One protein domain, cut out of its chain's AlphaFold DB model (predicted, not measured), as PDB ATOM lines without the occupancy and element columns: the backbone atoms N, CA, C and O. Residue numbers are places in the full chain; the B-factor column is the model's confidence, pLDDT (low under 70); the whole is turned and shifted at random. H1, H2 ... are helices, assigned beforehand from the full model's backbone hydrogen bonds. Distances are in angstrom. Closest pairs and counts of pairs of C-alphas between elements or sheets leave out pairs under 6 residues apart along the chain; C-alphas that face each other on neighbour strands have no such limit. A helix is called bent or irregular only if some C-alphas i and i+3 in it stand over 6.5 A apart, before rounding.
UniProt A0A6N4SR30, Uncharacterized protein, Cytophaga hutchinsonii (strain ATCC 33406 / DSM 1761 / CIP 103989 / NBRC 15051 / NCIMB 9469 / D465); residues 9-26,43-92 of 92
ATOM      1  N   ASP A   9      20.734   7.041 104.551       91.06
ATOM      2  CA  ASP A   9      21.741   7.677 105.413       91.06
ATOM      3  C   ASP A   9      22.375   8.900 104.735       91.06
ATOM      4  O   ASP A   9      22.643   9.914 105.382       91.06
ATOM      5  N   PHE A  10      22.581   8.826 103.416       93.38
ATOM      6  CA  PHE A  10      23.039   9.965 102.623       93.38
ATOM      7  C   PHE A  10      22.017  11.107 102.638       93.38
ATOM      8  O   PHE A  10      22.391  12.235 102.948       93.38
ATOM      9  N   LEU A  11      20.732  10.824 102.395       93.75
ATOM     10  CA  LEU A  11      19.691  11.859 102.425       93.75
ATOM     11  C   LEU A  11      19.576  12.546 103.786       93.75
ATOM     12  O   LEU A  11      19.474  13.767 103.857       93.75
ATOM     13  N   GLN A  12      19.627  11.765 104.868       93.56
ATOM     14  CA  GLN A  12      19.569  12.276 106.240       93.56
ATOM     15  C   GLN A  12      20.695  13.254 106.547       93.56
ATOM     16  O   GLN A  12      20.499  14.238 107.262       93.56
ATOM     17  N   LYS A  13      21.887  12.947 106.035       94.88
ATOM     18  CA  LYS A  13      23.093  13.718 106.290       94.88
ATOM     19  C   LYS A  13      23.175  14.967 105.415       94.88
ATOM     20  O   LYS A  13      23.516  16.027 105.930       94.88
ATOM     21  N   GLU A  14      22.904  14.837 104.120       95.31
ATOM     22  CA  GLU A  14      23.092  15.927 103.157       95.31
ATOM     23  C   GLU A  14      21.889  16.876 103.089       95.31
ATOM     24  O   GLU A  14      22.072  18.064 102.828       95.31
ATOM     25  N   PHE A  15      20.677  16.385 103.371       95.56
ATOM     26  CA  PHE A  15      19.431  17.159 103.292       95.56
ATOM     27  C   PHE A  15      18.631  17.078 104.606       95.56
ATOM     28  O   PHE A  15      17.498  16.584 104.632       95.56
ATOM     29  N   PRO A  16      19.212  17.511 105.742       95.56
ATOM     30  CA  PRO A  16      18.637  17.269 107.062       95.56
ATOM     31  C   PRO A  16      17.305  17.994 107.302       95.56
ATOM     32  O   PRO A  16      16.466  17.471 108.042       95.56
ATOM     33  N   LYS A  17      17.076  19.181 106.716       94.62
ATOM     34  CA  LYS A  17      15.813  19.917 106.912       94.62
ATOM     35  C   LYS A  17      14.680  19.265 106.136       94.62
ATOM     36  O   LYS A  17      13.624  19.019 106.705       94.62
ATOM     37  N   THR A  18      14.933  18.928 104.878       95.69
ATOM     38  CA  THR A  18      14.000  18.211 104.006       95.69
ATOM     39  C   THR A  18      13.701  16.838 104.567       95.69
ATOM     40  O   THR A  18      12.552  16.425 104.593       95.69
ATOM     41  N   TRP A  19      14.707  16.134 105.088       94.69
ATOM     42  CA  TRP A  19      14.480  14.847 105.736       94.69
ATOM     43  C   TRP A  19      13.581  14.967 106.967       94.69
ATOM     44  O   TRP A  19      12.718  14.118 107.202       94.69
ATOM     45  N   LYS A  20      13.767  16.017 107.772       93.38
ATOM     46  CA  LYS A  20      12.890  16.288 108.910       93.38
ATOM     47  C   LYS A  20      11.458  16.575 108.446       93.38
ATOM     48  O   LYS A  20      10.541  15.926 108.936       93.38
ATOM     49  N   ASP A  21      11.292  17.477 107.486       93.12
ATOM     50  CA  ASP A  21       9.994  17.852 106.917       93.12
ATOM     51  C   ASP A  21       9.269  16.648 106.287       93.12
ATOM     52  O   ASP A  21       8.108  16.375 106.587       93.12
ATOM     53  N   PHE A  22       9.996  15.824 105.530       92.56
ATOM     54  CA  PHE A  22       9.513  14.554 104.993       92.56
ATOM     55  C   PHE A  22       9.040  13.586 106.087       92.56
ATOM     56  O   PHE A  22       7.996  12.948 105.944       92.56
ATOM     57  N   ASN A  23       9.781  13.449 107.194       89.81
ATOM     58  CA  ASN A  23       9.342  12.598 108.302       89.81
ATOM     59  C   ASN A  23       8.070  13.128 108.959       89.81
ATOM     60  O   ASN A  23       7.191  12.332 109.298       89.81
ATOM     61  N   ASP A  24       7.972  14.444 109.133       89.44
ATOM     62  CA  ASP A  24       6.791  15.089 109.702       89.44
ATOM     63  C   ASP A  24       5.574  14.870 108.783       89.44
ATOM     64  O   ASP A  24       4.503  14.499 109.268       89.44
ATOM     65  N   PHE A  25       5.752  14.973 107.462       89.12
ATOM     66  CA  PHE A  25       4.746  14.610 106.456       89.12
ATOM     67  C   PHE A  25       4.339  13.132 106.547       89.12
ATOM     68  O   PHE A  25       3.158  12.803 106.667       89.12
ATOM     69  N   HIS A  26       5.309  12.217 106.557       83.12
ATOM     70  CA  HIS A  26       5.050  10.778 106.615       83.12
ATOM     71  C   HIS A  26       4.297  10.371 107.896       83.12
ATOM     72  O   HIS A  26       3.474   9.455 107.870       83.12
ATOM     73  N   LEU A  43      10.157  -1.212 103.577       83.38
ATOM     74  CA  LEU A  43       9.195  -1.371 102.491       83.38
ATOM     75  C   LEU A  43       9.907  -1.595 101.146       83.38
ATOM     76  O   LEU A  43      11.012  -1.084 100.957       83.38
ATOM     77  N   PRO A  44       9.276  -2.293 100.183       87.56
ATOM     78  CA  PRO A  44       9.763  -2.344  98.807       87.56
ATOM     79  C   PRO A  44       9.971  -0.939  98.230       87.56
ATOM     80  O   PRO A  44       9.196  -0.029  98.531       87.56
ATOM     81  N   PHE A  45      10.981  -0.765  97.371       88.50
ATOM     82  CA  PHE A  45      11.308   0.548  96.803       88.50
ATOM     83  C   PHE A  45      10.114   1.197  96.093       88.50
ATOM     84  O   PHE A  45       9.876   2.378  96.302       88.50
ATOM     85  N   ASP A  46       9.301   0.432  95.360       88.00
ATOM     86  CA  ASP A  46       8.096   0.946  94.688       88.00
ATOM     87  C   ASP A  46       7.101   1.609  95.655       88.00
ATOM     88  O   ASP A  46       6.431   2.585  95.321       88.00
ATOM     89  N   TRP A  47       7.004   1.089  96.881       87.38
ATOM     90  CA  TRP A  47       6.121   1.647  97.905       87.38
ATOM     91  C   TRP A  47       6.723   2.914  98.499       87.38
ATOM     92  O   TRP A  47       6.013   3.899  98.690       87.38
ATOM     93  N   GLN A  48       8.035   2.905  98.751       89.50
ATOM     94  CA  GLN A  48       8.755   4.100  99.188       89.50
ATOM     95  C   GLN A  48       8.646   5.214  98.139       89.50
ATOM     96  O   GLN A  48       8.374   6.361  98.489       89.50
ATOM     97  N   LEU A  49       8.779   4.867  96.855       90.88
ATOM     98  CA  LEU A  49       8.650   5.777  95.722       90.88
ATOM     99  C   LEU A  49       7.299   6.492  95.722       90.88
ATOM    100  O   LEU A  49       7.266   7.710  95.583       90.88
ATOM    101  N   GLY A  50       6.199   5.767  95.941       89.69
ATOM    102  CA  GLY A  50       4.869   6.376  96.032       89.69
ATOM    103  C   GLY A  50       4.770   7.446  97.126       89.69
ATOM    104  O   GLY A  50       4.154   8.490  96.913       89.69
ATOM    105  N   VAL A  51       5.425   7.228  98.270       90.50
ATOM    106  CA  VAL A  51       5.458   8.203  99.372       90.50
ATOM    107  C   VAL A  51       6.317   9.417  99.016       90.50
ATOM    108  O   VAL A  51       5.880  10.543  99.244       90.50
ATOM    109  N   TYR A  52       7.496   9.215  98.414       93.19
ATOM    110  CA  TYR A  52       8.342  10.324  97.958       93.19
ATOM    111  C   TYR A  52       7.640  11.184  96.909       93.19
ATOM    112  O   TYR A  52       7.624  12.404  97.031       93.19
ATOM    113  N   VAL A  53       7.003  10.559  95.915       92.81
ATOM    114  CA  VAL A  53       6.217  11.267  94.894       92.81
ATOM    115  C   VAL A  53       5.132  12.113  95.539       92.81
ATOM    116  O   VAL A  53       4.990  13.283  95.199       92.81
ATOM    117  N   HIS A  54       4.386  11.548  96.489       91.75
ATOM    118  CA  HIS A  54       3.317  12.283  97.146       91.75
ATOM    119  C   HIS A  54       3.839  13.495  97.931       91.75
ATOM    120  O   HIS A  54       3.280  14.579  97.798       91.75
ATOM    121  N   TYR A  55       4.933  13.322  98.680       93.69
ATOM    122  CA  TYR A  55       5.583  14.404  99.422       93.69
ATOM    123  C   TYR A  55       6.057  15.545  98.511       93.69
ATOM    124  O   TYR A  55       5.780  16.716  98.773       93.69
ATOM    125  N   PHE A  56       6.754  15.217  97.421       94.69
ATOM    126  CA  PHE A  56       7.284  16.240  96.521       94.69
ATOM    127  C   PHE A  56       6.189  16.961  95.744       94.69
ATOM    128  O   PHE A  56       6.270  18.179  95.601       94.69
ATOM    129  N   LEU A  57       5.129  16.257  95.337       91.69
ATOM    130  CA  LEU A  57       3.963  16.893  94.725       91.69
ATOM    131  C   LEU A  57       3.295  17.899  95.672       91.69
ATOM    132  O   LEU A  57       2.943  18.989  95.230       91.69
ATOM    133  N   ASP A  58       3.168  17.573  96.963       89.12
ATOM    134  CA  ASP A  58       2.643  18.504  97.977       89.12
ATOM    135  C   ASP A  58       3.558  19.730  98.161       89.12
ATOM    136  O   ASP A  58       3.095  20.852  98.357       89.12
ATOM    137  N   SER A  59       4.866  19.534  97.971       87.12
ATOM    138  CA  SER A  59       5.886  20.591  97.988       87.12
ATOM    139  C   SER A  59       6.014  21.368  96.664       87.12
ATOM    140  O   SER A  59       6.851  22.266  96.562       87.12
ATOM    141  N   GLY A  60       5.221  21.039  95.636       90.38
ATOM    142  CA  GLY A  60       5.280  21.672  94.312       90.38
ATOM    143  C   GLY A  60       6.480  21.259  93.446       90.38
ATOM    144  O   GLY A  60       6.815  21.964  92.495       90.38
ATOM    145  N   ILE A  61       7.134  20.140  93.766       92.62
ATOM    146  CA  ILE A  61       8.253  19.561  93.013       92.62
ATOM    147  C   ILE A  61       7.752  18.330  92.249       92.62
ATOM    148  O   ILE A  61       7.305  17.348  92.838       92.62
ATOM    149  N   GLU A  62       7.856  18.360  90.923       88.00
ATOM    150  CA  GLU A  62       7.496  17.223  90.074       88.00
ATOM    151  C   GLU A  62       8.709  16.319  89.826       88.00
ATOM    152  O   GLU A  62       9.758  16.765  89.361       88.00
ATOM    153  N   LEU A  63       8.555  15.025  90.112       87.38
ATOM    154  CA  LEU A  63       9.524  13.999  89.738       87.38
ATOM    155  C   LEU A  63       9.170  13.454  88.347       87.38
ATOM    156  O   LEU A  63       8.147  12.783  88.200       87.38
ATOM    157  N   ASP A  64      10.020  13.669  87.336       85.31
ATOM    158  CA  ASP A  64       9.819  13.089  85.996       85.31
ATOM    159  C   ASP A  64      10.216  11.604  85.947       85.31
ATOM    160  O   ASP A  64      11.196  11.186  85.332       85.31
ATOM    161  N   ILE A  65       9.429  10.783  86.637       84.19
ATOM    162  CA  ILE A  65       9.612   9.328  86.692       84.19
ATOM    163  C   ILE A  65       9.178   8.683  85.371       84.19
ATOM    164  O   ILE A  65       9.672   7.622  85.004       84.19
ATOM    165  N   SER A  66       8.261   9.326  84.642       79.62
ATOM    166  CA  SER A  66       7.660   8.783  83.419       79.62
ATOM    167  C   SER A  66       8.661   8.602  82.278       79.62
ATOM    168  O   SER A  66       8.529   7.667  81.488       79.62
ATOM    169  N   ASN A  67       9.679   9.464  82.227       79.19
ATOM    170  CA  ASN A  67      10.722   9.439  81.207       79.19
ATOM    171  C   ASN A  67      12.042   8.836  81.715       79.19
ATOM    172  O   ASN A  67      13.018   8.776  80.964       79.19
ATOM    173  N   ALA A  68      12.089   8.380  82.970       81.44
ATOM    174  CA  ALA A  68      13.293   7.853  83.593       81.44
ATOM    175  C   ALA A  68      13.310   6.320  83.618       81.44
ATOM    176  O   ALA A  68      12.322   5.663  83.947       81.44
ATOM    177  N   GLY A  69      14.472   5.734  83.318       86.19
ATOM    178  CA  GLY A  69      14.719   4.324  83.622       86.19
ATOM    179  C   GLY A  69      14.648   4.088  85.134       86.19
ATOM    180  O   GLY A  69      15.065   4.941  85.918       86.19
ATOM    181  N   TYR A  70      14.124   2.934  85.547       87.25
ATOM    182  CA  TYR A  70      13.866   2.613  86.956       87.25
ATOM    183  C   TYR A  70      15.122   2.734  87.842       87.25
ATOM    184  O   TYR A  70      15.050   3.165  88.990       87.25
ATOM    185  N   GLU A  71      16.294   2.427  87.290       88.75
ATOM    186  CA  GLU A  71      17.598   2.560  87.941       88.75
ATOM    187  C   GLU A  71      18.039   4.011  88.211       88.75
ATOM    188  O   GLU A  71      18.911   4.227  89.049       88.75
ATOM    189  N   PHE A  72      17.439   4.999  87.539       90.44
ATOM    190  CA  PHE A  72      17.769   6.422  87.689       90.44
ATOM    191  C   PHE A  72      16.857   7.151  88.681       90.44
ATOM    192  O   PHE A  72      17.191   8.247  89.128       90.44
ATOM    193  N   ILE A  73      15.734   6.537  89.072       91.75
ATOM    194  CA  ILE A  73      14.764   7.116  90.011       91.75
ATOM    195  C   ILE A  73      15.406   7.556  91.341       91.75
ATOM    196  O   ILE A  73      15.070   8.646  91.805       91.75
ATOM    197  N   PRO A  74      16.346   6.803  91.956       92.06
ATOM    198  CA  PRO A  74      17.035   7.274  93.159       92.06
ATOM    199  C   PRO A  74      17.708   8.640  92.992       92.06
ATOM    200  O   PRO A  74      17.584   9.489  93.870       92.06
ATOM    201  N   GLY A  75      18.350   8.879  91.845       92.62
ATOM    202  CA  GLY A  75      18.997  10.157  91.548       92.62
ATOM    203  C   GLY A  75      17.999  11.308  91.415       92.62
ATOM    204  O   GLY A  75      18.271  12.405  91.893       92.62
ATOM    205  N   LEU A  76      16.816  11.049  90.846       93.69
ATOM    206  CA  LEU A  76      15.738  12.044  90.773       93.69
ATOM    207  C   LEU A  76      15.205  12.410  92.161       93.69
ATOM    208  O   LEU A  76      14.947  13.577  92.443       93.69
ATOM    209  N   ILE A  77      15.066  11.417  93.045       94.75
ATOM    210  CA  ILE A  77      14.667  11.653  94.436       94.75
ATOM    211  C   ILE A  77      15.735  12.488  95.150       94.75
ATOM    212  O   ILE A  77      15.395  13.470  95.802       94.75
ATOM    213  N   GLU A  78      17.018  12.149  95.003       95.00
ATOM    214  CA  GLU A  78      18.125  12.931  95.574       95.00
ATOM    215  C   GLU A  78      18.138  14.385  95.073       95.00
ATOM    216  O   GLU A  78      18.370  15.313  95.854       95.00
ATOM    217  N   GLU A  79      17.865  14.610  93.788       94.50
ATOM    218  CA  GLU A  79      17.751  15.952  93.216       94.50
ATOM    219  C   GLU A  79      16.558  16.723  93.794       94.50
ATOM    220  O   GLU A  79      16.713  17.877  94.197       94.50
ATOM    221  N   ALA A  80      15.395  16.086  93.924       95.31
ATOM    222  CA  ALA A  80      14.229  16.705  94.548       95.31
ATOM    223  C   ALA A  80      14.468  17.048  96.025       95.31
ATOM    224  O   ALA A  80      14.102  18.140  96.464       95.31
ATOM    225  N   PHE A  81      15.159  16.179  96.775       96.00
ATOM    226  CA  PHE A  81      15.601  16.478  98.140       96.00
ATOM    227  C   PHE A  81      16.488  17.728  98.180       96.00
ATOM    228  O   PHE A  81      16.274  18.611  99.005       96.00
ATOM    229  N   ARG A  82      17.445  17.850  97.254       95.25
ATOM    230  CA  ARG A  82      18.306  19.037  97.145       95.25
ATOM    231  C   ARG A  82      17.513  20.308  96.838       95.25
ATOM    232  O   ARG A  82      17.790  21.351  97.432       95.25
ATOM    233  N   LEU A  83      16.573  20.245  95.895       94.50
ATOM    234  CA  LEU A  83      15.725  21.388  95.539       94.50
ATOM    235  C   LEU A  83      14.899  21.844  96.744       94.50
ATOM    236  O   LEU A  83      14.892  23.032  97.070       94.50
ATOM    237  N   GLN A  84      14.280  20.897  97.447       94.69
ATOM    238  CA  GLN A  84      13.471  21.195  98.621       94.69
ATOM    239  C   GLN A  84      14.305  21.722  99.797       94.69
ATOM    240  O   GLN A  84      13.882  22.662 100.469       94.69
ATOM    241  N   GLU A  85      15.523  21.213 100.001       95.56
ATOM    242  CA  GLU A  85      16.432  21.693 101.055       95.56
ATOM    243  C   GLU A  85      16.758  23.177 100.869       95.56
ATOM    244  O   GLU A  85      16.777  23.951 101.835       95.56
ATOM    245  N   ASN A  86      16.969  23.585  99.614       92.06
ATOM    246  CA  ASN A  86      17.177  24.981  99.257       92.06
ATOM    247  C   ASN A  86      15.902  25.801  99.481       92.06
ATOM    248  O   ASN A  86      15.976  26.846 100.127       92.06
ATOM    249  N   ASN A  87      14.741  25.315  99.024       90.56
ATOM    250  CA  ASN A  87      13.457  25.995  99.216       90.56
ATOM    251  C   ASN A  87      13.192  26.272 100.700       90.56
ATOM    252  O   ASN A  87      13.027  27.426 101.084       90.56
ATOM    253  N   ILE A  88      13.247  25.247 101.555       89.75
ATOM    254  CA  ILE A  88      13.024  25.382 103.003       89.75
ATOM    255  C   ILE A  88      14.043  26.348 103.626       89.75
ATOM    256  O   ILE A  88      13.702  27.149 104.500       89.75
ATOM    257  N   SER A  89      15.295  26.318 103.163       78.44
ATOM    258  CA  SER A  89      16.345  27.215 103.657       78.44
ATOM    259  C   SER A  89      16.141  28.682 103.279       78.44
ATOM    260  O   SER A  89      16.625  29.541 104.009       78.44
ATOM    261  N   HIS A  90      15.429  28.988 102.191       71.44
ATOM    262  CA  HIS A  90      15.107  30.364 101.802       71.44
ATOM    263  C   HIS A  90      13.975  30.990 102.633       71.44
ATOM    264  O   HIS A  90      13.880  32.216 102.687       71.44
ATOM    265  N   TYR A  91      13.142  30.173 103.282       57.25
ATOM    266  CA  TYR A  91      12.015  30.624 104.110       57.25
ATOM    267  C   TYR A  91      12.272  30.527 105.626       57.25
ATOM    268  O   TYR A  91      11.371  30.832 106.407       57.25
ATOM    269  N   SER A  92      13.475  30.103 106.039       49.88
ATOM    270  CA  SER A  92      13.890  29.952 107.448       49.88
ATOM    271  C   SER A  92      14.727  31.122 107.958       49.88
ATOM    272  O   SER A  92      15.575  31.621 107.186       49.88
TER     273      SER A  92
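What this domain is: This is residues 9 to 26 and 43 to 92 of the 92 residues of an uncharacterized protein of Cytophaga hutchinsonii (strain ATCC 33406 / DSM 1761 / CIP 103989 / NBRC 15051 / NCIMB 9469 / D465) (UniProt A0A6N4SR30). One long helix, H4, makes the longest axis, with H3 beside it running the same way; H2 crosses H4 and H3, and short H1 makes a corner with H2 near H4. The 68 printed residues hold four named helices, H1 to H4 in chain order, and no named strand: all helix. The whole is compact, radius of gyration of the C-alphas 11.6 A, spanning 35 by 23 by 20 A.

Where its parts are: H4, residues 70 to 90, measures 31.5 A, from C-alpha 70 at (13.866, 2.613, 86.956) to C-alpha 90 at (15.107, 30.364, 101.802); it is irregular, C-alphas 71 and 74 being 7.1 A apart. H3 is residues 45 to 58, 20.0 A; H2 16 to 26, 15.1 A; H1 9 to 14, 8.7 A, from (21.741, 7.677, 105.413).

How they stand to each other: H4 touches H2 with residues 81 to 88 alone, about perpendicular at 74 degrees; the closest C-alphas, Thr 18 and Glu 85, are 5.2 A apart. H3 is close to H4 but not clearly touching, C-alphas of Phe 56 and Ala 80 at 7.2 A, a shallow tilt of 32 degrees. H1 and H3 are apart. Every O i to N i+4 pair is within hydrogen-bond range in H1, H2 and H3; in H4, 15 of 17.

The domain as a whole: Residues 27 to 42 are cut out, a 13.5 A gap between C-alphas 26 and 43. The link H3 to H4 is long. Residues 91 to 92 have pLDDT under 70.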